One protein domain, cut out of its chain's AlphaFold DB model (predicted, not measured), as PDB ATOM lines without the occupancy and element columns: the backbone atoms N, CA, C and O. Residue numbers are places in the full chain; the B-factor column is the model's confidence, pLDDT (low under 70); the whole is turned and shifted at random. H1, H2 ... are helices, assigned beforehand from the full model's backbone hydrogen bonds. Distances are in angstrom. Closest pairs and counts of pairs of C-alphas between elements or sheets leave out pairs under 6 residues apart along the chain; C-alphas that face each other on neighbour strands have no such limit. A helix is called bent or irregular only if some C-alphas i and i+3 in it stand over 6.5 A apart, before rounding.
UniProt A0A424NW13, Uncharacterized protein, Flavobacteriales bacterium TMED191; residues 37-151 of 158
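Overview. This is residues 37 to 151 of the 158 residues of an uncharacterized protein of Flavobacteriales bacterium TMED191 (UniProt A0A424NW13). One long helix, H3, runs through the middle of the domain, with the long helix H1 side by side with it, nearly parallel in line but running the other way, and H4 folding back along it from its far end to make a helical hairpin. Three shorter helices, H2, H5 and H6, lie round another side of H3, set at steep angles to it, and H1 stays well away from H4, H5 and H6. The printed part has 115 residues with six named helices, in the order H1 H2 H3 H4 H5 H6, and no named strand; its class is all helix. It is compact, with a radius of gyration of the C-alphas of 14.6 A, and its C-alphas span 44 by 29 by 21 A, only just elongated.

Along the chain. H1 is residues 37 to 57, 31.0 A from first to last C-alpha, and begins at C-alpha 37 at (138.758, 125.386, 121.820). H2 is residues 62 to 67, 7.5 A long; it is neither bent nor irregular, but only just: C-alphas 64 and 67 are 6.0 A apart. H3, residues 79 to 103, is the longest helix by residues, 36.4 A from C-alpha 79 at (162.171, 147.468, 104.576) to C-alpha 103 at (133.386, 136.083, 123.645). H4 is residues 109 to 124, 21.1 A long. H5 is residues 127 to 139, 19.8 A long; it is irregular, with C-alphas 128 and 131 7.5 A apart, and its line is a rough one. H6 is residues 142 to 150, 12.7 A long, and ends at C-alpha 150 at (132.029, 152.140, 116.496).

Arrangement. H3 is the hub and touches four helices: H1, H2, H4 and H5. The packing is part aligned and part crossed: of these four pairs, two are at a shallow tilt. H1 touches H3 at a shallow tilt of 3 degrees, opposite ways; their closest C-alphas are those of Met 49 and Leu 90, 5.7 A apart. H2 touches H3 at a steep tilt of 54 degrees, the same way, meeting residues 85 to 89 of H3 alone; the closest C-alphas are those of Trp 62 and Asn 86, 6.0 A apart. H3 and H4 form a helical hairpin: they touch at a shallow tilt of 26 degrees, opposite ways, with the C-alphas of Tyr 102 and Trp 112 closest at 6.6 A. H3 and H5 only just touch, with 3 pairs of C-alphas within 8 A, through residues 85 to 88 of H3 and 129 to 132 of H5 alone; the C-alphas of Arg 85 and Leu 129 are closest at 7.0 A, and the tilt is steep at 42 degrees. H6 touches no helix but is near H3, H4 and H5; its closest C-alpha pair with H5 is Gln 145 and Leu 137, 6.2 A apart. H1 is apart from H4, H5 and H6. In H2, H3, H4 and H6 every O i to N i+4 pair is within hydrogen-bond range, against 16 of 17 in H1 and 5 of 9 in H5.

Size, cuts and confidence. The two C-alphas farthest apart are those of Asp 75 and Gly 105, 44.6 A. The printed part has no cut. The link from H2 to H3, with 11 residues between them, is long, and the other four links are tight. The mean pLDDT of the printed part is 89.9, and it is under 70 at residues 71 to 72 and residue 74.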
ATOM      1  N   GLU A  37     139.006 124.670 123.080       97.94
ATOM      2  CA  GLU A  37     138.758 125.386 121.820       97.94
ATOM      3  C   GLU A  37     139.443 126.760 121.812       97.94
ATOM      4  O   GLU A  37     140.073 127.143 120.827       97.94
ATOM      5  N   ALA A  38     139.400 127.482 122.930       97.56
ATOM      6  CA  ALA A  38     140.068 128.771 123.046       97.56
ATOM      7  C   ALA A  38     141.594 128.683 123.111       97.56
ATOM      8  O   ALA A  38     142.282 129.501 122.504       97.56
ATOM      9  N   ALA A  39     142.139 127.653 123.759       97.75
ATOM     10  CA  ALA A  39     143.567 127.360 123.700       97.75
ATOM     11  C   ALA A  39     144.016 127.026 122.265       97.75
ATOM     12  O   ALA A  39     145.085 127.457 121.837       97.75
ATOM     13  N   GLN A  40     143.189 126.315 121.489       98.00
ATOM     14  CA  GLN A  40     143.468 126.068 120.072       98.00
ATOM     15  C   GLN A  40     143.435 127.357 119.243       98.00
ATOM     16  O   GLN A  40     144.298 127.537 118.385       98.00
ATOM     17  N   GLN A  41     142.489 128.265 119.500       97.00
ATOM     18  CA  GLN A  41     142.456 129.566 118.827       97.00
ATOM     19  C   GLN A  41     143.697 130.409 119.158       97.00
ATOM     20  O   GLN A  41     144.333 130.945 118.250       97.00
ATOM     21  N   GLN A  42     144.101 130.440 120.433       97.50
ATOM     22  CA  GLN A  42     145.341 131.079 120.877       97.50
ATOM     23  C   GLN A  42     146.562 130.514 120.148       97.50
ATOM     24  O   GLN A  42     147.404 131.280 119.681       97.50
ATOM     25  N   GLN A  43     146.655 129.186 120.032       98.44
ATOM     26  CA  GLN A  43     147.755 128.532 119.330       98.44
ATOM     27  C   GLN A  43     147.786 128.930 117.852       98.44
ATOM     28  O   GLN A  43     148.832 129.325 117.352       98.44
ATOM     29  N   ARG A  44     146.638 128.908 117.164       96.19
ATOM     30  CA  ARG A  44     146.548 129.307 115.748       96.19
ATOM     31  C   ARG A  44     146.952 130.762 115.525       96.19
ATOM     32  O   ARG A  44     147.661 131.050 114.564       96.19
ATOM     33  N   SER A  45     146.524 131.665 116.409       96.88
ATOM     34  CA  SER A  45     146.946 133.068 116.363       96.88
ATOM     35  C   SER A  45     148.458 133.187 116.591       96.88
ATOM     36  O   SER A  45     149.149 133.851 115.820       96.88
ATOM     37  N   SER A  46     149.005 132.464 117.575       97.81
ATOM     38  CA  SER A  46     150.448 132.422 117.848       97.81
ATOM     39  C   SER A  46     151.267 131.899 116.665       97.81
ATOM     40  O   SER A  46     152.302 132.479 116.344       97.81
ATOM     41  N   ASP A  47     150.811 130.842 115.993       97.81
ATOM     42  CA  ASP A  47     151.494 130.263 114.833       97.81
ATOM     43  C   ASP A  47     151.469 131.224 113.631       97.81
ATOM     44  O   ASP A  47     152.482 131.404 112.952       97.81
ATOM     45  N   ALA A  48     150.339 131.904 113.394       95.38
ATOM     46  CA  ALA A  48     150.240 132.937 112.362       95.38
ATOM     47  C   ALA A  48     151.178 134.121 112.653       95.38
ATOM     48  O   ALA A  48     151.901 134.578 111.766       95.38
ATOM     49  N   MET A  49     151.224 134.578 113.906       95.88
ATOM     50  CA  MET A  49     152.139 135.635 114.339       95.88
ATOM     51  C   MET A  49     153.611 135.223 114.203       95.88
ATOM     52  O   MET A  49     154.438 136.022 113.764       95.88
ATOM     53  N   ALA A  50     153.950 133.973 114.532       96.75
ATOM     54  CA  ALA A  50     155.293 133.437 114.338       96.75
ATOM     55  C   ALA A  50     155.690 133.442 112.856       96.75
ATOM     56  O   ALA A  50     156.780 133.900 112.519       96.75
ATOM     57  N   MET A  51     154.785 133.030 111.964       95.12
ATOM     58  CA  MET A  51     155.025 133.069 110.522       95.12
ATOM     59  C   MET A  51     155.273 134.497 110.014       95.12
ATOM     60  O   MET A  51     156.224 134.714 109.265       95.12
ATOM     61  N   ILE A  52     154.480 135.481 110.449       95.25
ATOM     62  CA  ILE A  52     154.698 136.896 110.094       95.25
ATOM     63  C   ILE A  52     156.070 137.381 110.585       95.25
ATOM     64  O   ILE A  52     156.788 138.061 109.854       95.25
ATOM     65  N   ASN A  53     156.474 137.000 111.799       93.56
ATOM     66  CA  ASN A  53     157.800 137.339 112.315       93.56
ATOM     67  C   ASN A  53     158.929 136.707 111.491       93.56
ATOM     68  O   ASN A  53     159.917 137.383 111.220       93.56
ATOM     69  N   THR A  54     158.778 135.468 111.025       93.69
ATOM     70  CA  THR A  54     159.751 134.848 110.112       93.69
ATOM     71  C   THR A  54     159.820 135.576 108.767       93.69
ATOM     72  O   THR A  54     160.908 135.754 108.227       93.69
ATOM     73  N   LEU A  55     158.694 136.067 108.233       91.12
ATOM     74  CA  LEU A  55     158.706 136.884 107.011       91.12
ATOM     75  C   LEU A  55     159.477 138.194 107.193       91.12
ATOM     76  O   LEU A  55     160.119 138.659 106.248       91.12
ATOM     77  N   ASN A  56     159.495 138.754 108.406       89.88
ATOM     78  CA  ASN A  56     160.363 139.886 108.684       89.88
ATOM     79  C   ASN A  56     161.833 139.524 108.452       89.88
ATOM     80  O   ASN A  56     162.549 140.381 107.977       89.88
ATOM     81  N   GLU A  57     162.329 138.314 108.689       88.69
ATOM     82  CA  GLU A  57     163.759 138.007 108.486       88.69
ATOM     83  C   GLU A  57     164.206 138.116 107.019       88.69
ATOM     84  O   GLU A  57     165.347 138.484 106.749       88.69
ATOM     85  N   ILE A  58     163.291 137.862 106.083       88.19
ATOM     86  CA  ILE A  58     163.540 137.877 104.633       88.19
ATOM     87  C   ILE A  58     162.925 139.090 103.924       88.19
ATOM     88  O   ILE A  58     162.825 139.105 102.702       88.19
ATOM     89  N   GLU A  59     162.498 140.094 104.692       88.31
ATOM     90  CA  GLU A  59     161.905 141.340 104.180       88.31
ATOM     91  C   GLU A  59     160.634 141.122 103.342       88.31
ATOM     92  O   GLU A  59     160.338 141.871 102.414       88.31
ATOM     93  N   ALA A  60     159.855 140.103 103.708       90.12
ATOM     94  CA  ALA A  60     158.634 139.725 103.020       90.12
ATOM     95  C   ALA A  60     157.380 140.363 103.642       90.12
ATOM     96  O   ALA A  60     157.183 140.314 104.858       90.12
ATOM     97  N   ASP A  61     156.506 140.934 102.808       92.12
ATOM     98  CA  ASP A  61     155.258 141.577 103.237       92.12
ATOM     99  C   ASP A  61     154.108 140.565 103.286       92.12
ATOM    100  O   ASP A  61     153.699 140.000 102.267       92.12
ATOM    101  N   TRP A  62     153.566 140.350 104.487       93.38
ATOM    102  CA  TRP A  62     152.463 139.421 104.730       93.38
ATOM    103  C   TRP A  62     151.222 139.773 103.909       93.38
ATOM    104  O   TRP A  62     150.620 138.894 103.288       93.38
ATOM    105  N   GLN A  63     150.854 141.057 103.885       93.44
ATOM    106  CA  GLN A  63     149.707 141.554 103.128       93.44
ATOM    107  C   GLN A  63     149.842 141.193 101.642       93.44
ATOM    108  O   GLN A  63     148.946 140.564 101.074       93.44
ATOM    109  N   SER A  64     150.979 141.535 101.035       91.81
ATOM    110  CA  SER A  64     151.234 141.312  99.610       91.81
ATOM    111  C   SER A  64     151.169 139.829  99.235       91.81
ATOM    112  O   SER A  64     150.523 139.456  98.256       91.81
ATOM    113  N   ILE A  65     151.799 138.956 100.029       90.06
ATOM    114  CA  ILE A  65     151.876 137.519  99.728       90.06
ATOM    115  C   ILE A  65     150.540 136.814  99.978       90.06
ATOM    116  O   ILE A  65     150.096 136.020  99.148       90.06
ATOM    117  N   VAL A  66     149.914 137.055 101.132       89.94
ATOM    118  CA  VAL A  66     148.792 136.232 101.615       89.94
ATOM    119  C   VAL A  66     147.446 136.790 101.180       89.94
ATOM    120  O   VAL A  66     146.584 136.034 100.724       89.94
ATOM    121  N   TRP A  67     147.263 138.102 101.309       90.38
ATOM    122  CA  TRP A  67     145.977 138.753 101.067       90.38
ATOM    123  C   TRP A  67     145.842 139.222  99.624       90.38
ATOM    124  O   TRP A  67     144.833 138.944  98.980       90.38
ATOM    125  N   GLU A  68     146.882 139.855  99.084       89.69
ATOM    126  CA  GLU A  68     146.880 140.381  97.713       89.69
ATOM    127  C   GLU A  68     147.357 139.346  96.685       89.69
ATOM    128  O   GLU A  68     147.091 139.490  95.491       89.69
ATOM    129  N   ARG A  69     148.022 138.273  97.141       87.56
ATOM    130  CA  ARG A  69     148.576 137.193  96.304       87.56
ATOM    131  C   ARG A  69     149.490 137.713  95.193       87.56
ATOM    132  O   ARG A  69     149.529 137.154  94.096       87.56
ATOM    133  N   ASN A  70     150.225 138.781  95.480       83.50
ATOM    134  CA  ASN A  70     151.150 139.408  94.555       83.50
ATOM    135  C   ASN A  70     152.592 138.993  94.896       83.50
ATOM    136  O   ASN A  70     153.135 139.473  95.889       83.50
ATOM    137  N   PRO A  71     153.243 138.131  94.091       69.75
ATOM    138  CA  PRO A  71     154.612 137.689  94.352       69.75
ATOM    139  C   PRO A  71     155.684 138.734  93.993       69.75
ATOM    140  O   PRO A  71     156.826 138.580  94.412       69.75
ATOM    141  N   ASN A  72     155.345 139.800  93.255       69.88
ATOM    142  CA  ASN A  72     156.290 140.812  92.762       69.88
ATOM    143  C   ASN A  72     156.268 142.096  93.618       69.88
ATOM    144  O   ASN A  72     156.182 143.201  93.089       69.88
ATOM    145  N   TYR A  73     156.281 141.957  94.945       70.81
ATOM    146  CA  TYR A  73     156.089 143.075  95.884       70.81
ATOM    147  C   TYR A  73     157.394 143.725  96.379       70.81
ATOM    148  O   TYR A  73     157.339 144.800  96.973       70.81
ATOM    149  N   GLY A  74     158.552 143.095  96.138       64.00
ATOM    150  CA  GLY A  74     159.849 143.517  96.691       64.00
ATOM    151  C   GLY A  74     160.296 144.934  96.305       64.00
ATOM    152  O   GLY A  74     161.102 145.522  97.015       64.00
ATOM    153  N   ASP A  75     159.730 145.504  95.237       70.31
ATOM    154  CA  ASP A  75     160.075 146.845  94.748       70.31
ATOM    155  C   ASP A  75     159.102 147.948  95.224       70.31
ATOM    156  O   ASP A  75     159.334 149.126  94.958       70.31
ATOM    157  N   LEU A  76     157.992 147.593  95.891       81.12
ATOM    158  CA  LEU A  76     156.905 148.535  96.214       81.12
ATOM    159  C   LEU A  76     157.058 149.222  97.572       81.12
ATOM    160  O   LEU A  76     156.563 150.335  97.745       81.12
ATOM    161  N   TYR A  77     157.710 148.563  98.526       87.62
ATOM    162  CA  TYR A  77     157.818 149.027  99.905       87.62
ATOM    163  C   TYR A  77     159.260 148.937 100.384       87.62
ATOM    164  O   TYR A  77     159.970 147.967 100.124       87.62
ATOM    165  N   THR A  78     159.686 149.937 101.142       90.81
ATOM    166  CA  THR A  78     160.943 149.881 101.879       90.81
ATOM    167  C   THR A  78     160.868 148.834 102.985       90.81
ATOM    168  O   THR A  78     159.803 148.508 103.514       90.81
ATOM    169  N   ARG A  79     162.036 148.371 103.433       89.50
ATOM    170  CA  ARG A  79     162.171 147.468 104.576       89.50
ATOM    171  C   ARG A  79     161.361 147.901 105.807       89.50
ATOM    172  O   ARG A  79     160.677 147.085 106.421       89.50
ATOM    173  N   ASN A  80     161.429 149.180 106.166       90.75
ATOM    174  CA  ASN A  80     160.729 149.700 107.340       90.75
ATOM    175  C   ASN A  80     159.207 149.687 107.157       90.75
ATOM    176  O   ASN A  80     158.491 149.375 108.106       90.75
ATOM    177  N   GLU A  81     158.714 149.973 105.951       91.50
ATOM    178  CA  GLU A  81     157.284 149.895 105.636       91.50
ATOM    179  C   GLU A  81     156.781 148.452 105.703       91.50
ATOM    180  O   GLU A  81     155.739 148.206 106.307       91.50
ATOM    181  N   VAL A  82     157.545 147.485 105.180       92.00
ATOM    182  CA  VAL A  82     157.222 146.052 105.303       92.00
ATOM    183  C   VAL A  82     157.118 145.636 106.771       92.00
ATOM    184  O   VAL A  82     156.133 145.020 107.175       92.00
ATOM    185  N   ILE A  83     158.095 146.016 107.603       92.00
ATOM    186  CA  ILE A  83     158.060 145.715 109.043       92.00
ATOM    187  C   ILE A  83     156.824 146.347 109.692       92.00
ATOM    188  O   ILE A  83     156.126 145.678 110.451       92.00
ATOM    189  N   GLN A  84     156.521 147.612 109.392       91.81
ATOM    190  CA  GLN A  84     155.366 148.306 109.963       91.81
ATOM    191  C   GLN A  84     154.042 147.622 109.590       91.81
ATOM    192  O   GLN A  84     153.190 147.413 110.454       91.81
ATOM    193  N   ARG A  85     153.882 147.230 108.324       93.44
ATOM    194  CA  ARG A  85     152.708 146.502 107.822       93.44
ATOM    195  C   ARG A  85     152.574 145.126 108.474       93.44
ATOM    196  O   ARG A  85     151.490 144.754 108.917       93.44
ATOM    197  N   ASN A  86     153.676 144.395 108.622       94.81
ATOM    198  CA  ASN A  86     153.688 143.108 109.317       94.81
ATOM    199  C   ASN A  86     153.321 143.258 110.804       94.81
ATOM    200  O   ASN A  86     152.471 142.516 111.297       94.81
ATOM    201  N   LEU A  87     153.881 144.249 111.510       92.19
ATOM    202  CA  LEU A  87     153.516 144.559 112.900       92.19
ATOM    203  C   LEU A  87     152.030 144.918 113.041       92.19
ATOM    204  O   LEU A  87     151.387 144.517 114.009       92.19
ATOM    205  N   PHE A  88     151.465 145.619 112.059       93.38
ATOM    206  CA  PHE A  88     150.038 145.916 112.023       93.38
ATOM    207  C   PHE A  88     149.190 144.641 111.941       93.38
ATOM    208  O   PHE A  88     148.245 144.476 112.712       93.38
ATOM    209  N   HIS A  89     149.569 143.678 111.094       94.50
ATOM    210  CA  HIS A  89     148.896 142.377 111.050       94.50
ATOM    211  C   HIS A  89     149.019 141.585 112.350       94.50
ATOM    212  O   HIS A  89     148.039 140.957 112.751       94.50
ATOM    213  N   LEU A  90     150.170 141.628 113.031       93.81
ATOM    214  CA  LEU A  90     150.309 141.026 114.361       93.81
ATOM    215  C   LEU A  90     149.296 141.625 115.345       93.81
ATOM    216  O   LEU A  90     148.618 140.883 116.053       93.81
ATOM    217  N   GLY A  91     149.142 142.954 115.340       91.75
ATOM    218  CA  GLY A  91     148.135 143.648 116.146       91.75
ATOM    219  C   GLY A  91     146.710 143.183 115.836       91.75
ATOM    220  O   GLY A  91     145.938 142.901 116.749       91.75
ATOM    221  N   LEU A  92     146.378 143.011 114.555       92.69
ATOM    222  CA  LEU A  92     145.073 142.501 114.129       92.69
ATOM    223  C   LEU A  92     144.810 141.058 114.596       92.69
ATOM    224  O   LEU A  92     143.716 140.771 115.077       92.69
ATOM    225  N   TYR A  93     145.794 140.158 114.501       94.25
ATOM    226  CA  TYR A  93     145.677 138.787 115.027       94.25
ATOM    227  C   TYR A  93     145.535 138.748 116.550       94.25
ATOM    228  O   TYR A  93     144.821 137.894 117.084       94.25
ATOM    229  N   LEU A  94     146.197 139.672 117.249       92.81
ATOM    230  CA  LEU A  94     146.079 139.809 118.693       92.81
ATOM    231  C   LEU A  94     144.673 140.267 119.094       92.81
ATOM    232  O   LEU A  94     144.068 139.641 119.956       92.81
ATOM    233  N   VAL A  95     144.136 141.301 118.441       92.44
ATOM    234  CA  VAL A  95     142.773 141.799 118.693       92.44
ATOM    235  C   VAL A  95     141.725 140.729 118.394       92.44
ATOM    236  O   VAL A  95     140.830 140.511 119.206       92.44
ATOM    237  N   GLU A  96     141.846 140.033 117.262       93.94
ATOM    238  CA  GLU A  96     140.937 138.945 116.886       93.94
ATOM    239  C   GLU A  96     140.926 137.827 117.939       93.94
ATOM    240  O   GLU A  96     139.870 137.330 118.337       93.94
ATOM    241  N   ASN A  97     142.106 137.456 118.435       95.75
ATOM    242  CA  ASN A  97     142.239 136.446 119.472       95.75
ATOM    243  C   ASN A  97     141.724 136.928 120.838       95.75
ATOM    244  O   ASN A  97     141.004 136.189 121.505       95.75
ATOM    245  N   ASP A  98     142.048 138.157 121.248       94.94
ATOM    246  CA  ASP A  98     141.559 138.745 122.499       94.94
ATOM    247  C   ASP A  98     140.021 138.841 122.492       94.94
ATOM    248  O   ASP A  98     139.380 138.456 123.473       94.94
ATOM    249  N   TYR A  99     139.422 139.235 121.360       94.62
ATOM    250  CA  TYR A  99     137.970 139.207 121.167       94.62
ATOM    251  C   TYR A  99     137.410 137.792 121.316       94.62
ATOM    252  O   TYR A  99     136.425 137.585 122.029       94.62
ATOM    253  N   TYR A 100     138.037 136.796 120.682       96.38
ATOM    254  CA  TYR A 100     137.592 135.413 120.812       96.38
ATOM    255  C   TYR A 100     137.601 134.968 122.280       96.38
ATOM    256  O   TYR A 100     136.586 134.481 122.774       96.38
ATOM    257  N   GLN A 101     138.691 135.213 123.012       96.75
ATOM    258  CA  GLN A 101     138.808 134.873 124.435       96.75
ATOM    259  C   GLN A 101     137.718 135.550 125.285       96.75
ATOM    260  O   GLN A 101     137.110 134.907 126.147       96.75
ATOM    261  N   TYR A 102     137.424 136.824 125.012       96.06
ATOM    262  CA  TYR A 102     136.336 137.565 125.654       96.06
ATOM    263  C   TYR A 102     134.953 136.987 125.329       96.06
ATOM    264  O   TYR A 102     134.181 136.701 126.245       96.06
ATOM    265  N   SER A 103     134.657 136.704 124.059       95.19
ATOM    266  CA  SER A 103     133.386 136.083 123.645       95.19
ATOM    267  C   SER A 103     133.195 134.683 124.255       95.19
ATOM    268  O   SER A 103     132.077 134.238 124.535       95.19
ATOM    269  N   GLN A 104     134.306 133.999 124.551       96.12
ATOM    270  CA  GLN A 104     134.330 132.741 125.287       96.12
ATOM    271  C   GLN A 104     134.309 132.923 126.814       96.12
ATOM    272  O   GLN A 104     134.442 131.943 127.542       96.12
ATOM    273  N   GLY A 105     134.085 134.124 127.349       95.81
ATOM    274  CA  GLY A 105     134.035 134.363 128.797       95.81
ATOM    275  C   GLY A 105     135.307 133.927 129.533       95.81
ATOM    276  O   GLY A 105     135.250 133.636 130.724       95.81
ATOM    277  N   LEU A 106     136.428 133.818 128.811       96.56
ATOM    278  CA  LEU A 106     137.748 133.468 129.338       96.56
ATOM    279  C   LEU A 106     138.612 134.717 129.563       96.56
ATOM    280  O   LEU A 106     139.727 134.614 130.067       96.56
ATOM    281  N   MET A 107     138.092 135.895 129.213       95.88
ATOM    282  CA  MET A 107     138.680 137.195 129.507       95.88
ATOM    283  C   MET A 107     137.654 138.062 130.235       95.88
ATOM    284  O   MET A 107     136.506 138.171 129.805       95.88
ATOM    285  N   ASN A 108     138.080 138.681 131.334       96.56
ATOM    286  CA  ASN A 108     137.246 139.615 132.086       96.56
ATOM    287  C   ASN A 108     136.934 140.857 131.245       96.56
ATOM    288  O   ASN A 108     137.801 141.342 130.517       96.56
ATOM    289  N   GLU A 109     135.733 141.408 131.413       94.19
ATOM    290  CA  GLU A 109     135.282 142.597 130.685       94.19
ATOM    291  C   GLU A 109     136.213 143.795 130.891       94.19
ATOM    292  O   GLU A 109     136.628 144.399 129.913       94.19
ATOM    293  N   ASP A 110     136.656 144.071 132.120       95.00
ATOM    294  CA  ASP A 110     137.592 145.175 132.389       95.00
ATOM    295  C   ASP A 110     138.921 145.024 131.626       95.00
ATOM    296  O   ASP A 110     139.496 146.000 131.143       95.00
ATOM    297  N   VAL A 111     139.411 143.786 131.492       94.06
ATOM    298  CA  VAL A 111     140.650 143.481 130.759       94.06
ATOM    299  C   VAL A 111     140.431 143.651 129.258       94.06
ATOM    300  O   VAL A 111     141.279 144.230 128.579       94.06
ATOM    301  N   TRP A 112     139.292 143.176 128.753       92.75
ATOM    302  CA  TRP A 112     138.887 143.359 127.365       92.75
ATOM    303  C   TRP A 112     138.744 144.843 127.016       92.75
ATOM    304  O   TRP A 112     139.364 145.300 126.062       92.75
ATOM    305  N   MET A 113     138.026 145.614 127.832       90.19
ATOM    306  CA  MET A 113     137.816 147.047 127.630       90.19
ATOM    307  C   MET A 113     139.127 147.840 127.672       90.19
ATOM    308  O   MET A 113     139.339 148.733 126.857       90.19
ATOM    309  N   ALA A 114     140.057 147.493 128.563       89.69
ATOM    310  CA  ALA A 114     141.371 148.133 128.580       89.69
ATOM    311  C   ALA A 114     142.179 147.841 127.302       89.69
ATOM    312  O   ALA A 114     142.823 148.737 126.763       89.69
ATOM    313  N   LYS A 115     142.144 146.596 126.812       89.06
ATOM    314  CA  LYS A 115     142.854 146.169 125.596       89.06
ATOM    315  C   LYS A 115     142.235 146.729 124.327       89.06
ATOM    316  O   LYS A 115     142.965 147.092 123.414       89.06
ATOM    317  N   ILE A 116     140.910 146.759 124.249       83.25
ATOM    318  CA  ILE A 116     140.211 147.198 123.050       83.25
ATOM    319  C   ILE A 116     140.411 148.692 122.833       83.25
ATOM    320  O   ILE A 116     140.755 149.084 121.727       83.25
ATOM    321  N   ILE A 117     140.314 149.502 123.893       74.69
ATOM    322  CA  ILE A 117     140.569 150.941 123.827       74.69
ATOM    323  C   ILE A 117     142.002 151.177 123.345       74.69
ATOM    324  O   ILE A 117     142.201 151.828 122.332       74.69
ATOM    325  N   THR A 118     143.009 150.570 123.979       76.94
ATOM    326  CA  THR A 118     144.409 150.844 123.616       76.94
ATOM    327  C   THR A 118     144.816 150.282 122.253       76.94
ATOM    328  O   THR A 118     145.503 150.965 121.495       76.94
ATOM    329  N   ASN A 119     144.411 149.053 121.919       78.88
ATOM    330  CA  ASN A 119     144.820 148.407 120.674       78.88
ATOM    331  C   ASN A 119     144.009 148.904 119.476       78.88
ATOM    332  O   ASN A 119     144.602 149.159 118.430       78.88
ATOM    333  N   LEU A 120     142.681 149.044 119.598       76.25
ATOM    334  CA  LEU A 120     141.869 149.521 118.478       76.25
ATOM    335  C   LEU A 120     142.118 150.994 118.198       76.25
ATOM    336  O   LEU A 120     142.297 151.310 117.030       76.25
ATOM    337  N   GLU A 121     142.236 151.866 119.210       72.69
ATOM    338  CA  GLU A 121     142.607 153.269 118.964       72.69
ATOM    339  C   GLU A 121     143.958 153.371 118.247       72.69
ATOM    340  O   GLU A 121     144.102 154.138 117.299       72.69
ATOM    341  N   ALA A 122     144.950 152.565 118.646       77.31
ATOM    342  CA  ALA A 122     146.253 152.568 117.990       77.31
ATOM    343  C   ALA A 122     146.183 152.062 116.539       77.31
ATOM    344  O   ALA A 122     146.848 152.611 115.662       77.31
ATOM    345  N   ILE A 123     145.384 151.025 116.274       79.94
ATOM    346  CA  ILE A 123     145.207 150.441 114.939       79.94
ATOM    347  C   ILE A 123     144.431 151.393 114.023       79.94
ATOM    348  O   ILE A 123     144.859 151.626 112.894       79.94
ATOM    349  N   THR A 124     143.320 151.972 114.485       76.81
ATOM    350  CA  THR A 124     142.482 152.863 113.667       76.81
ATOM    351  C   THR A 124     143.124 154.232 113.450       76.81
ATOM    352  O   THR A 124     142.858 154.866 112.431       76.81
ATOM    353  N   ALA A 125     144.027 154.672 114.333       78.81
ATOM    354  CA  ALA A 125     144.796 155.906 114.148       78.81
ATOM    355  C   ALA A 125     145.877 155.816 113.051       78.81
ATOM    356  O   ALA A 125     146.380 156.846 112.594       78.81
ATOM    357  N   LEU A 126     146.260 154.613 112.605       84.00
ATOM    358  CA  LEU A 126     147.292 154.417 111.580       84.00
ATOM    359  C   LEU A 126     146.710 154.509 110.166       84.00
ATOM    360  O   LEU A 126     146.565 153.520 109.450       84.00
ATOM    361  N   CYS A 127     146.432 155.733 109.732       86.12
ATOM    362  CA  CYS A 127     145.718 155.995 108.483       86.12
ATOM    363  C   CYS A 127     146.388 155.470 107.216       86.12
ATOM    364  O   CYS A 127     145.697 155.022 106.304       86.12
ATOM    365  N   SER A 128     147.720 155.450 107.166       86.94
ATOM    366  CA  SER A 128     148.458 154.865 106.040       86.94
ATOM    367  C   SER A 128     148.246 153.353 105.896       86.94
ATOM    368  O   SER A 128     148.494 152.802 104.827       86.94
ATOM    369  N   LEU A 129     147.781 152.678 106.951       90.25
ATOM    370  CA  LEU A 129     147.553 151.234 106.995       90.25
ATOM    371  C   LEU A 129     146.065 150.870 106.954       90.25
ATOM    372  O   LEU A 129     145.735 149.685 106.932       90.25
ATOM    373  N   LYS A 130     145.161 151.856 106.870       89.06
ATOM    374  CA  LYS A 130     143.717 151.625 106.726       89.06
ATOM    375  C   LYS A 130     143.370 150.619 105.609       89.06
ATOM    376  O   LYS A 130     142.586 149.717 105.891       89.06
ATOM    377  N   PRO A 131     144.005 150.637 104.416       90.12
ATOM    378  CA  PRO A 131     143.718 149.637 103.379       90.12
ATOM    379  C   PRO A 131     143.967 148.178 103.811       90.12
ATOM    380  O   PRO A 131     143.286 147.259 103.346       90.12
ATOM    381  N   LEU A 132     144.923 147.939 104.718       92.06
ATOM    382  CA  LEU A 132     145.199 146.602 105.262       92.06
ATOM    383  C   LEU A 132     144.081 146.169 106.208       92.06
ATOM    384  O   LEU A 132     143.657 145.012 106.170       92.06
ATOM    385  N   LEU A 133     143.586 147.098 107.035       90.88
ATOM    386  CA  LEU A 133     142.425 146.852 107.883       90.88
ATOM    387  C   LEU A 133     141.194 146.558 107.027       90.88
ATOM    388  O   LEU A 133     140.544 145.550 107.268       90.88
ATOM    389  N   ASP A 134     140.925 147.357 105.996       90.50
ATOM    390  CA  ASP A 134     139.780 147.157 105.098       90.50
ATOM    391  C   ASP A 134     139.831 145.783 104.405       90.50
ATOM    392  O   ASP A 134     138.802 145.138 104.206       90.50
ATOM    393  N   THR A 135     141.036 145.285 104.104       91.44
ATOM    394  CA  THR A 135     141.234 143.935 103.556       91.44
ATOM    395  C   THR A 135     140.963 142.837 104.593       91.44
ATOM    396  O   THR A 135     140.411 141.786 104.261       91.44
ATOM    397  N   ARG A 136     141.350 143.054 105.856       92.06
ATOM    398  CA  ARG A 136     141.205 142.076 106.949       92.06
ATOM    399  C   ARG A 136     139.814 142.064 107.571       92.06
ATOM    400  O   ARG A 136     139.354 140.993 107.960       92.06
ATOM    401  N   LEU A 137     139.145 143.207 107.656       91.19
ATOM    402  CA  LEU A 137     137.895 143.394 108.388       91.19
ATOM    403  C   LEU A 137     136.808 142.367 108.004       91.19
ATOM    404  O   LEU A 137     136.241 141.767 108.917       91.19
ATOM    405  N   PRO A 138     136.580 142.033 106.714       93.56
ATOM    406  CA  PRO A 138     135.566 141.045 106.330       93.56
ATOM    407  C   PRO A 138     135.834 139.619 106.833       93.56
ATOM    408  O   PRO A 138     134.926 138.791 106.827       93.56
ATOM    409  N   SER A 139     137.073 139.305 107.226       92.31
ATOM    410  CA  SER A 139     137.439 137.984 107.755       92.31
ATOM    411  C   SER A 139     137.190 137.828 109.255       92.31
ATOM    412  O   SER A 139     137.245 136.709 109.761       92.31
ATOM    413  N   PHE A 140     136.899 138.921 109.964       94.12
ATOM    414  CA  PHE A 140     136.578 138.885 111.387       94.12
ATOM    415  C   PHE A 140     135.125 138.470 111.649       94.12
ATOM    416  O   PHE A 140     134.269 138.629 110.777       94.12
ATOM    417  N   PRO A 141     134.802 137.981 112.860       94.06
ATOM    418  CA  PRO A 141     133.415 137.789 113.290       94.06
ATOM    419  C   PRO A 141     132.598 139.085 113.184       94.06
ATOM    420  O   PRO A 141     133.131 140.169 113.413       94.06
ATOM    421  N   ALA A 142     131.304 138.977 112.866       94.12
ATOM    422  CA  ALA A 142     130.438 140.131 112.597       94.12
ATOM    423  C   ALA A 142     130.385 141.128 113.766       94.12
ATOM    424  O   ALA A 142     130.400 142.336 113.553       94.12
ATOM    425  N   GLU A 143     130.384 140.632 114.999       92.44
ATOM    426  CA  GLU A 143     130.387 141.461 116.203       92.44
ATOM    427  C   GLU A 143     131.720 142.201 116.393       92.44
ATOM    428  O   GLU A 143     131.744 143.346 116.836       92.44
ATOM    429  N   LEU A 144     132.846 141.583 116.020       91.75
ATOM    430  CA  LEU A 144     134.131 142.279 116.033       91.75
ATOM    431  C   LEU A 144     134.167 143.351 114.938       91.75
ATOM    432  O   LEU A 144     134.668 144.446 115.173       91.75
ATOM    433  N   GLN A 145     133.587 143.084 113.766       92.50
ATOM    434  CA  GLN A 145     133.462 144.093 112.713       92.50
ATOM    435  C   GLN A 145     132.660 145.312 113.180       92.50
ATOM    436  O   GLN A 145     133.094 146.438 112.949       92.50
ATOM    437  N   SER A 146     131.523 145.112 113.860       90.06
ATOM    438  CA  SER A 146     130.720 146.232 114.370       90.06
ATOM    439  C   SER A 146     131.483 147.064 115.391       90.06
ATOM    440  O   SER A 146     131.428 148.286 115.330       90.06
ATOM    441  N   ILE A 147     132.269 146.417 116.254       88.75
ATOM    442  CA  ILE A 147     133.148 147.114 117.191       88.75
ATOM    443  C   ILE A 147     134.106 148.042 116.434       88.75
ATOM    444  O   ILE A 147     134.171 149.218 116.759       88.75
ATOM    445  N   PHE A 148     134.805 147.565 115.398       86.44
ATOM    446  CA  PHE A 148     135.712 148.410 114.602       86.44
ATOM    447  C   PHE A 148     135.016 149.636 113.981       86.44
ATOM    448  O   PHE A 148     135.656 150.672 113.830       86.44
ATOM    449  N   VAL A 149     133.728 149.532 113.632       79.50
ATOM    450  CA  VAL A 149     132.928 150.635 113.063       79.50
ATOM    451  C   VAL A 149     132.510 151.662 114.124       79.50
ATOM    452  O   VAL A 149     132.304 152.829 113.798       79.50
ATOM    453  N   GLU A 150     132.382 151.250 115.384       79.31
ATOM    454  CA  GLU A 150     132.029 152.140 116.496       79.31
ATOM    455  C   GLU A 150     133.193 153.041 116.933       79.31
ATOM    456  O   GLU A 150     132.959 154.115 117.495       79.31
ATOM    457  N   PHE A 151     134.440 152.647 116.656       74.25
ATOM    458  CA  PHE A 151     135.590 153.512 116.905       74.25
ATOM    459  C   PHE A 151     135.608 154.668 115.895       74.25
ATOM    460  O   PHE A 151     135.488 154.427 114.691       74.25
TER     461      PHE A 151